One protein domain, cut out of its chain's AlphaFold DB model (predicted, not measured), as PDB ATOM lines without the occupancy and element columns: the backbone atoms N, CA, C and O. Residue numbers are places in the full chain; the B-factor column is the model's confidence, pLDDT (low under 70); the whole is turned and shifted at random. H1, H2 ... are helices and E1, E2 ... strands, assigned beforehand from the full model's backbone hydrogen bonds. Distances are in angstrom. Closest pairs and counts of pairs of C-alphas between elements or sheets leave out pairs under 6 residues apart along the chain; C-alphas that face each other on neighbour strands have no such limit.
ATOM      1  N   THR A 122      12.752 -32.009 -23.516       90.94
ATOM      2  CA  THR A 122      11.931 -30.804 -23.690       90.94
ATOM      3  C   THR A 122      11.759 -30.499 -25.177       90.94
ATOM      4  O   THR A 122      12.767 -30.314 -25.859       90.94
ATOM      5  N   PRO A 123      10.525 -30.429 -25.710       93.00
ATOM      6  CA  PRO A 123      10.297 -30.001 -27.085       93.00
ATOM      7  C   PRO A 123      10.852 -28.602 -27.351       93.00
ATOM      8  O   PRO A 123      10.648 -27.690 -26.551       93.00
ATOM      9  N   VAL A 124      11.531 -28.440 -28.486       93.19
ATOM     10  CA  VAL A 124      12.082 -27.158 -28.939       93.19
ATOM     11  C   VAL A 124      11.696 -26.905 -30.391       93.19
ATOM     12  O   VAL A 124      11.671 -27.822 -31.212       93.19
ATOM     13  N   ASP A 125      11.372 -25.653 -30.699       94.12
ATOM     14  CA  ASP A 125      11.064 -25.219 -32.057       94.12
ATOM     15  C   ASP A 125      12.306 -24.666 -32.774       94.12
ATOM     16  O   ASP A 125      13.373 -24.470 -32.184       94.12
ATOM     17  N   ASP A 126      12.166 -24.418 -34.076       92.94
ATOM     18  CA  ASP A 126      13.259 -23.923 -34.916       92.94
ATOM     19  C   ASP A 126      13.798 -22.561 -34.450       92.94
ATOM     20  O   ASP A 126      14.990 -22.286 -34.606       92.94
ATOM     21  N   GLN A 127      12.945 -21.712 -33.865       92.56
ATOM     22  CA  GLN A 127      13.350 -20.396 -33.375       92.56
ATOM     23  C   GLN A 127      14.256 -20.533 -32.152       92.56
ATOM     24  O   GLN A 127      15.342 -19.958 -32.120       92.56
ATOM     25  N   ALA A 128      13.856 -21.350 -31.185       91.31
ATOM     26  CA  ALA A 128      14.647 -21.596 -29.997       91.31
ATOM     27  C   ALA A 128      15.987 -22.275 -30.361       91.31
ATOM     28  O   ALA A 128      17.032 -21.924 -29.812       91.31
ATOM     29  N   ILE A 129      15.992 -23.188 -31.345       90.88
ATOM     30  CA  ILE A 129      17.223 -23.790 -31.892       90.88
ATOM     31  C   ILE A 129      18.137 -22.729 -32.512       90.88
ATOM     32  O   ILE A 129      19.355 -22.767 -32.310       90.88
ATOM     33  N   ALA A 130      17.576 -21.790 -33.276       90.44
ATOM     34  CA  ALA A 130      18.340 -20.701 -33.872       90.44
ATOM     35  C   ALA A 130      18.959 -19.791 -32.799       90.44
ATOM     36  O   ALA A 130      20.136 -19.441 -32.913       90.44
ATOM     37  N   ASP A 131      18.206 -19.461 -31.751       89.69
ATOM     38  CA  ASP A 131      18.681 -18.630 -30.641       89.69
ATOM     39  C   ASP A 131      19.826 -19.314 -29.877       89.69
ATOM     40  O   ASP A 131      20.878 -18.704 -29.666       89.69
ATOM     41  N   GLU A 132      19.694 -20.607 -29.568       88.38
ATOM     42  CA  GLU A 132      20.748 -21.396 -28.915       88.38
ATOM     43  C   GLU A 132      22.019 -21.494 -29.784       88.38
ATOM     44  O   GLU A 132      23.149 -21.356 -29.297       88.38
ATOM     45  N   LEU A 133      21.867 -21.681 -31.101       88.25
ATOM     46  CA  LEU A 133      22.992 -21.664 -32.041       88.25
ATOM     47  C   LEU A 133      23.696 -20.304 -32.054       88.25
ATOM     48  O   LEU A 133      24.929 -20.255 -32.064       88.25
ATOM     49  N   LEU A 134      22.942 -19.203 -32.062       89.31
ATOM     50  CA  LEU A 134      23.497 -17.851 -32.043       89.31
ATOM     51  C   LEU A 134      24.256 -17.578 -30.743       89.31
ATOM     52  O   LEU A 134      25.394 -17.109 -30.807       89.31
ATOM     53  N   GLU A 135      23.687 -17.924 -29.590       88.75
ATOM     54  CA  GLU A 135      24.344 -17.830 -28.280       88.75
ATOM     55  C   GLU A 135      25.647 -18.646 -28.246       88.75
ATOM     56  O   GLU A 135      26.707 -18.131 -27.876       88.75
ATOM     57  N   THR A 136      25.619 -19.882 -28.750       87.25
ATOM     58  CA  THR A 136      26.810 -20.744 -28.847       87.25
ATOM     59  C   THR A 136      27.887 -20.127 -29.745       87.25
ATOM     60  O   THR A 136      29.071 -20.111 -29.397       87.25
ATOM     61  N   ILE A 137      27.506 -19.559 -30.893       88.44
ATOM     62  CA  ILE A 137      28.437 -18.839 -31.776       88.44
ATOM     63  C   ILE A 137      29.045 -17.637 -31.048       88.44
ATOM     64  O   ILE A 137      30.249 -17.400 -31.166       88.44
ATOM     65  N   GLN A 138      28.247 -16.870 -30.303       89.56
ATOM     66  CA  GLN A 138      28.749 -15.715 -29.560       89.56
ATOM     67  C   GLN A 138      29.721 -16.126 -28.457       89.56
ATOM     68  O   GLN A 138      30.750 -15.464 -28.299       89.56
ATOM     69  N   ALA A 139      29.475 -17.237 -27.761       88.00
ATOM     70  CA  ALA A 139      30.410 -17.779 -26.779       88.00
ATOM     71  C   ALA A 139      31.778 -18.089 -27.413       88.00
ATOM     72  O   ALA A 139      32.805 -17.601 -26.937       88.00
ATOM     73  N   TYR A 140      31.787 -18.772 -28.562       88.94
ATOM     74  CA  TYR A 140      33.004 -19.090 -29.329       88.94
ATOM     75  C   TYR A 140      33.702 -17.863 -29.942       88.94
ATOM     76  O   TYR A 140      34.862 -17.949 -30.348       88.94
ATOM     77  N   ARG A 141      33.014 -16.720 -30.054       89.94
ATOM     78  CA  ARG A 141      33.579 -15.472 -30.597       89.94
ATOM     79  C   ARG A 141      34.074 -14.513 -29.523       89.94
ATOM     80  O   ARG A 141      35.029 -13.784 -29.772       89.94
ATOM     81  N   THR A 142      33.396 -14.460 -28.382       90.94
ATOM     82  CA  THR A 142      33.550 -13.375 -27.397       90.94
ATOM     83  C   THR A 142      34.042 -13.845 -26.034       90.94
ATOM     84  O   THR A 142      34.388 -13.009 -25.198       90.94
ATOM     85  N   GLY A 143      34.025 -15.152 -25.769       88.00
ATOM     86  CA  GLY A 143      34.321 -15.689 -24.444       88.00
ATOM     87  C   GLY A 143      33.278 -15.316 -23.394       88.00
ATOM     88  O   GLY A 143      33.534 -15.392 -22.193       88.00
ATOM     89  N   ARG A 144      32.094 -14.862 -23.818       88.06
ATOM     90  CA  ARG A 144      30.967 -14.601 -22.927       88.06
ATOM     91  C   ARG A 144      30.157 -15.891 -22.754       88.06
ATOM     92  O   ARG A 144      29.804 -16.502 -23.758       88.06
ATOM     93  N   PRO A 145      29.844 -16.303 -21.514       83.94
ATOM     94  CA  PRO A 145      28.967 -17.444 -21.301       83.94
ATOM     95  C   PRO A 145      27.562 -17.142 -21.843       83.94
ATOM     96  O   PRO A 145      27.063 -16.035 -21.611       83.94
ATOM     97  N   PRO A 146      26.923 -18.106 -22.523       80.62
ATOM     98  CA  PRO A 146      25.561 -17.940 -23.010       80.62
ATOM     99  C   PRO A 146      24.566 -17.933 -21.840       80.62
ATOM    100  O   PRO A 146      24.824 -18.516 -20.774       80.62
ATOM    101  N   ALA A 147      23.434 -17.252 -22.029       74.94
ATOM    102  CA  ALA A 147      22.403 -17.112 -20.995       74.94
ATOM    103  C   ALA A 147      21.703 -18.446 -20.681       74.94
ATOM    104  O   ALA A 147      21.429 -18.745 -19.516       74.94
ATOM    105  N   HIS A 148      21.467 -19.260 -21.707       68.00
ATOM    106  CA  HIS A 148      20.992 -20.638 -21.613       68.00
ATOM    107  C   HIS A 148      21.993 -21.582 -22.286       68.00
ATOM    108  O   HIS A 148      22.813 -21.145 -23.085       68.00
ATOM    109  N   VAL A 149      21.996 -22.848 -21.858       67.50
ATOM    110  CA  VAL A 149      22.722 -23.930 -22.538       67.50
ATOM    111  C   VAL A 149      21.825 -25.153 -22.522       67.50
ATOM    112  O   VAL A 149      21.501 -25.648 -21.438       67.50
ATOM    113  N   TRP A 150      21.442 -25.645 -23.692       67.00
ATOM    114  CA  TRP A 150      20.772 -26.937 -23.836       67.00
ATOM    115  C   TRP A 150      21.784 -28.044 -24.058       67.00
ATOM    116  O   TRP A 150      22.651 -27.872 -24.906       67.00
ATOM    117  N   GLY A 151      21.629 -29.185 -23.373       55.97
ATOM    118  CA  GLY A 151      22.461 -30.376 -23.586       55.97
ATOM    119  C   GLY A 151      23.946 -30.103 -23.339       55.97
ATOM    120  O   GLY A 151      24.619 -29.380 -24.068       55.97
ATOM    121  N   ARG A 152      24.513 -30.658 -22.274       60.12
ATOM    122  CA  ARG A 152      25.828 -30.236 -21.776       60.12
ATOM    123  C   ARG A 152      26.975 -30.881 -22.547       60.12
ATOM    124  O   ARG A 152      27.989 -31.184 -21.932       60.12
ATOM    125  N   ILE A 153      26.874 -31.046 -23.862       52.75
ATOM    126  CA  ILE A 153      27.883 -31.824 -24.568       52.75
ATOM    127  C   ILE A 153      29.133 -30.990 -24.782       52.75
ATOM    128  O   ILE A 153      29.183 -30.083 -25.619       52.75
ATOM    129  N   SER A 154      30.187 -31.366 -24.062       54.62
ATOM    130  CA  SER A 154      31.553 -31.000 -24.412       54.62
ATOM    131  C   SER A 154      31.954 -31.750 -25.683       54.62
ATOM    132  O   SER A 154      32.675 -32.748 -25.657       54.62
ATOM    133  N   LEU A 155      31.438 -31.314 -26.834       59.56
ATOM    134  CA  LEU A 155      31.897 -31.819 -28.121       59.56
ATOM    135  C   LEU A 155      33.200 -31.119 -28.480       59.56
ATOM    136  O   LEU A 155      33.174 -30.031 -29.062       59.56
ATOM    137  N   ALA A 156      34.316 -31.794 -28.211       63.94
ATOM    138  CA  ALA A 156      35.655 -31.387 -28.624       63.94
ATOM    139  C   ALA A 156      35.713 -30.848 -30.070       63.94
ATOM    140  O   ALA A 156      34.936 -31.239 -30.957       63.94
ATOM    141  N   GLY A 157      36.637 -29.920 -30.313       65.31
ATOM    142  CA  GLY A 157      36.852 -29.273 -31.609       65.31
ATOM    143  C   GLY A 157      36.578 -27.765 -31.632       65.31
ATOM    144  O   GLY A 157      35.979 -27.187 -30.725       65.31
ATOM    145  N   ALA A 158      37.012 -27.122 -32.717       73.31
ATOM    146  CA  ALA A 158      37.065 -25.661 -32.831       73.31
ATOM    147  C   ALA A 158      35.750 -24.967 -33.244       73.31
ATOM    148  O   ALA A 158      35.619 -23.755 -33.075       73.31
ATOM    149  N   GLN A 159      34.790 -25.701 -33.818       80.50
ATOM    150  CA  GLN A 159      33.546 -25.122 -34.339       80.50
ATOM    151  C   GLN A 159      32.436 -25.132 -33.275       80.50
ATOM    152  O   GLN A 159      32.232 -26.185 -32.661       80.50
ATOM    153  N   PRO A 160      31.673 -24.029 -33.111       83.62
ATOM    154  CA  PRO A 160      30.469 -24.024 -32.285       83.62
ATOM    155  C   PRO A 160      29.482 -25.070 -32.794       83.62
ATOM    156  O   PRO A 160      29.300 -25.226 -34.004       83.62
ATOM    157  N   LYS A 161      28.855 -25.799 -31.880       85.94
ATOM    158  CA  LYS A 161      27.836 -26.791 -32.205       85.94
ATOM    159  C   LYS A 161      26.954 -27.037 -30.994       85.94
ATOM    160  O   LYS A 161      27.417 -26.888 -29.868       85.94
ATOM    161  N   ILE A 162      25.727 -27.448 -31.261       87.19
ATOM    162  CA  ILE A 162      24.772 -27.880 -30.242       87.19
ATOM    163  C   ILE A 162      24.367 -29.318 -30.543       87.19
ATOM    164  O   ILE A 162      24.546 -29.795 -31.671       87.19
ATOM    165  N   ALA A 163      23.827 -30.009 -29.550       86.00
ATOM    166  CA  ALA A 163      23.399 -31.383 -29.708       86.00
ATOM    167  C   ALA A 163      21.972 -31.567 -29.198       86.00
ATOM    168  O   ALA A 163      21.612 -31.074 -28.133       86.00
ATOM    169  N   LEU A 164      21.165 -32.265 -29.991       88.88
ATOM    170  CA  LEU A 164      19.731 -32.429 -29.778       88.88
ATOM    171  C   LEU A 164      19.318 -33.883 -30.005       88.88
ATOM    172  O   LEU A 164      20.054 -34.699 -30.578       88.88
ATOM    173  N   VAL A 165      18.099 -34.195 -29.585       90.06
ATOM    174  CA  VAL A 165      17.419 -35.443 -29.918       90.06
ATOM    175  C   VAL A 165      16.411 -35.175 -31.034       90.06
ATOM    176  O   VAL A 165      15.622 -34.237 -30.962       90.06
ATOM    177  N   ARG A 166      16.442 -36.007 -32.080       92.88
ATOM    178  CA  ARG A 166      15.402 -36.052 -33.113       92.88
ATOM    179  C   ARG A 166      14.394 -37.139 -32.747       92.88
ATOM    180  O   ARG A 166      14.768 -38.310 -32.672       92.88
ATOM    181  N   ALA A 167      13.144 -36.760 -32.516       91.38
ATOM    182  CA  ALA A 167      12.061 -37.702 -32.256       91.38
ATOM    183  C   ALA A 167      11.655 -38.467 -33.529       91.38
ATOM    184  O   ALA A 167      11.974 -38.066 -34.651       91.38
ATOM    185  N   VAL A 168      10.920 -39.571 -33.354       90.25
ATOM    186  CA  VAL A 168      10.439 -40.420 -34.463       90.25
ATOM    187  C   VAL A 168       9.477 -39.665 -35.386       90.25
ATOM    188  O   VAL A 168       9.487 -39.889 -36.594       90.25
ATOM    189  N   ASP A 169       8.686 -38.743 -34.837       92.50
ATOM    190  CA  ASP A 169       7.788 -37.864 -35.600       92.50
ATOM    191  C   ASP A 169       8.521 -36.718 -36.324       92.50
ATOM    192  O   ASP A 169       7.906 -35.937 -37.049       92.50
ATOM    193  N   GLY A 170       9.844 -36.628 -36.160       92.62
ATOM    194  CA  GLY A 170      10.697 -35.629 -36.787       92.62
ATOM    195  C   GLY A 170      10.859 -34.331 -35.996       92.62
ATOM    196  O   GLY A 170      11.618 -33.475 -36.467       92.62
ATOM    197  N   SER A 171      10.220 -34.186 -34.831       94.12
ATOM    198  CA  SER A 171      10.386 -33.028 -33.944       94.12
ATOM    199  C   SER A 171      11.756 -33.002 -33.250       94.12
ATOM    200  O   SER A 171      12.449 -34.023 -33.143       94.12
ATOM    201  N   TRP A 172      12.172 -31.811 -32.814       94.75
ATOM    202  CA  TRP A 172      13.415 -31.595 -32.077       94.75
ATOM    203  C   TRP A 172      13.156 -31.511 -30.576       94.75
ATOM    204  O   TRP A 172      12.221 -30.850 -30.125       94.75
ATOM    205  N   LEU A 173      14.020 -32.163 -29.802       92.25
ATOM    206  CA  LEU A 173      13.957 -32.199 -28.347       92.25
ATOM    207  C   LEU A 173      15.325 -31.811 -27.765       92.25
ATOM    208  O   LEU A 173      16.362 -32.346 -28.176       92.25
ATOM    209  N   ALA A 174      15.326 -30.903 -26.793       89.25
ATOM    210  CA  ALA A 174      16.483 -30.615 -25.960       89.25
ATOM    211  C   ALA A 174      16.628 -31.713 -24.888       89.25
ATOM    212  O   ALA A 174      15.653 -32.000 -24.183       89.25
ATOM    213  N   PRO A 175      17.813 -32.339 -24.763       84.12
ATOM    214  CA  PRO A 175      18.055 -33.364 -23.759       84.12
ATOM    215  C   PRO A 175      18.195 -32.745 -22.366       84.12
ATOM    216  O   PRO A 175      18.905 -31.754 -22.164       84.12
ATOM    217  N   GLY A 176      17.546 -33.379 -21.399       78.00
ATOM    218  CA  GLY A 176      17.832 -33.213 -19.990       78.00
ATOM    219  C   GLY A 176      19.124 -33.913 -19.573       78.00
ATOM    220  O   GLY A 176      19.955 -34.323 -20.391       78.00
ATOM    221  N   ARG A 177      19.340 -34.030 -18.265       72.19
ATOM    222  CA  ARG A 177      20.630 -34.495 -17.735       72.19
ATOM    223  C   ARG A 177      20.826 -35.998 -17.958       72.19
ATOM    224  O   ARG A 177      19.974 -36.798 -17.595       72.19
ATOM    225  N   GLY A 178      21.975 -36.369 -18.529       69.94
ATOM    226  CA  GLY A 178      22.337 -37.765 -18.809       69.94
ATOM    227  C   GLY A 178      21.615 -38.371 -20.017       69.94
ATOM    228  O   GLY A 178      21.878 -39.520 -20.369       69.94
ATOM    229  N   VAL A 179      20.720 -37.627 -20.678       77.62
ATOM    230  CA  VAL A 179      20.009 -38.121 -21.860       77.62
ATOM    231  C   VAL A 179      20.922 -38.012 -23.086       77.62
ATOM    232  O   VAL A 179      21.319 -36.903 -23.450       77.62
ATOM    233  N   PRO A 180      21.256 -39.131 -23.757       76.25
ATOM    234  CA  PRO A 180      22.141 -39.095 -24.911       76.25
ATOM    235  C   PRO A 180      21.476 -38.369 -26.083       76.25
ATOM    236  O   PRO A 180      20.299 -38.579 -26.388       76.25
ATOM    237  N   THR A 181      22.251 -37.547 -26.785       82.38
ATOM    238  CA  THR A 181      21.793 -36.906 -28.025       82.38
ATOM    239  C   THR A 181      21.956 -37.815 -29.228       82.38
ATOM    240  O   THR A 181      22.729 -38.769 -29.222       82.38
ATOM    241  N   THR A 182      21.224 -37.500 -30.295       86.06
ATOM    242  CA  THR A 182      21.289 -38.256 -31.554       86.06
ATOM    243  C   THR A 182      21.835 -37.432 -32.712       86.06
ATOM    244  O   THR A 182      22.276 -38.002 -33.706       86.06
ATOM    245  N   HIS A 183      21.810 -36.100 -32.612       88.50
ATOM    246  CA  HIS A 183      22.189 -35.204 -33.697       88.50
ATOM    247  C   HIS A 183      23.058 -34.059 -33.191       88.50
ATOM    248  O   HIS A 183      22.780 -33.458 -32.157       88.50
ATOM    249  N   ILE A 184      24.072 -33.717 -33.982       87.31
ATOM    250  CA  ILE A 184      24.920 -32.543 -33.776       87.31
ATOM    251  C   ILE A 184      24.569 -31.524 -34.855       87.31
ATOM    252  O   ILE A 184      24.765 -31.786 -36.045       87.31
ATOM    253  N   LEU A 185      24.095 -30.352 -34.445       88.56
ATOM    254  CA  LEU A 185      23.801 -29.243 -35.343       88.56
ATOM    255  C   LEU A 185      25.006 -28.305 -35.369       88.56
ATOM    256  O   LEU A 185      25.473 -27.819 -34.337       88.56
ATOM    257  N   LYS A 186      25.519 -28.062 -36.575       87.06
ATOM    258  CA  LYS A 186      26.664 -27.185 -36.816       87.06
ATOM    259  C   LYS A 186      26.209 -25.987 -37.648       87.06
ATOM    260  O   LYS A 186      25.614 -26.200 -38.706       87.06
TER     261      LYS A 186
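Overview. This is residues 122 to 186 of the 198 residues of a protein of Cellulomonas algicola (UniProt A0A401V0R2). A small, strongly twisted sheet of four short strands is covered on one face by a single long helix, H1, which runs along the strand E2 beneath it. From the end of H1 a long loop, residues 143 to 161, swings back to the start of E2. The printed part has 65 residues, with one named helix and four named strands in the order E1, H1, E2, E3, E4; the sheet's order is E1, E3, E2, E4, all antiparallel. The class is mixed, helices and strands, with 32 residues, under half, in named elements. The whole is compact, with a radius of gyration of the C-alphas of 11.6 A, and its outline is elongated, spanning 36 by 23 by 19 A.

Arrangement. The inner strands E2, residues 162 to 166, and E3, residues 172 to 175, form a hairpin at 118 degrees, with N 165 and O 173 2.9 A apart, within hydrogen-bond range. Pairing along E2 is staggered: residues 165 to 166 pair with E3, and residues 162 to 164 with the edge strand E4, residues 183 to 185. E2 and E4 are antiparallel at 137 degrees, with N 185 and O 162 at 2.9 A. The other edge strand, E1, residues 122 to 124, is antiparallel to E3 at 139 degrees, with N 174 and O 122 at 2.8 A. E1 and E4 are apart. H1, residues 126 to 142, is on the sheet at a height over the sheet of 9.3 A. It lies over E2, and its line and that of E2 stand at 1 degree on the local plane, along the strands. The closest C-alphas of H1 and E2 are those of Leu 133 and Ile 162, 6.7 A apart. E1, H1 and E2 form a split strand-helix-strand unit, two strands of one sheet that are not neighbours, with a helix between them along the chain and E3 between them in the sheet; its crossover is right-handed. In H1 every O i to N i+4 pair is within hydrogen-bond range.

Along the chain. E2 is 12.8 A long from first to last C-alpha, E3 9.7 A, and E1 and E4 6.4 A each. H1 is 24.1 A long, from C-alpha 126 at (13.259, -23.923, -34.916) to C-alpha 142 at (33.550, -13.375, -27.397). E4 ends with C-alpha 185 at (23.801, -29.243, -35.343).

Size, cuts and confidence. The two C-alphas farthest apart are those of Thr 142 and Asp 169, at 36.5 A. The printed part has no cut. The link from H1 to E2 is long, with 19 residues. The model's mean pLDDT over the printed part is 83.2; it is under 70 at residues 148 to 157 and at residue 178.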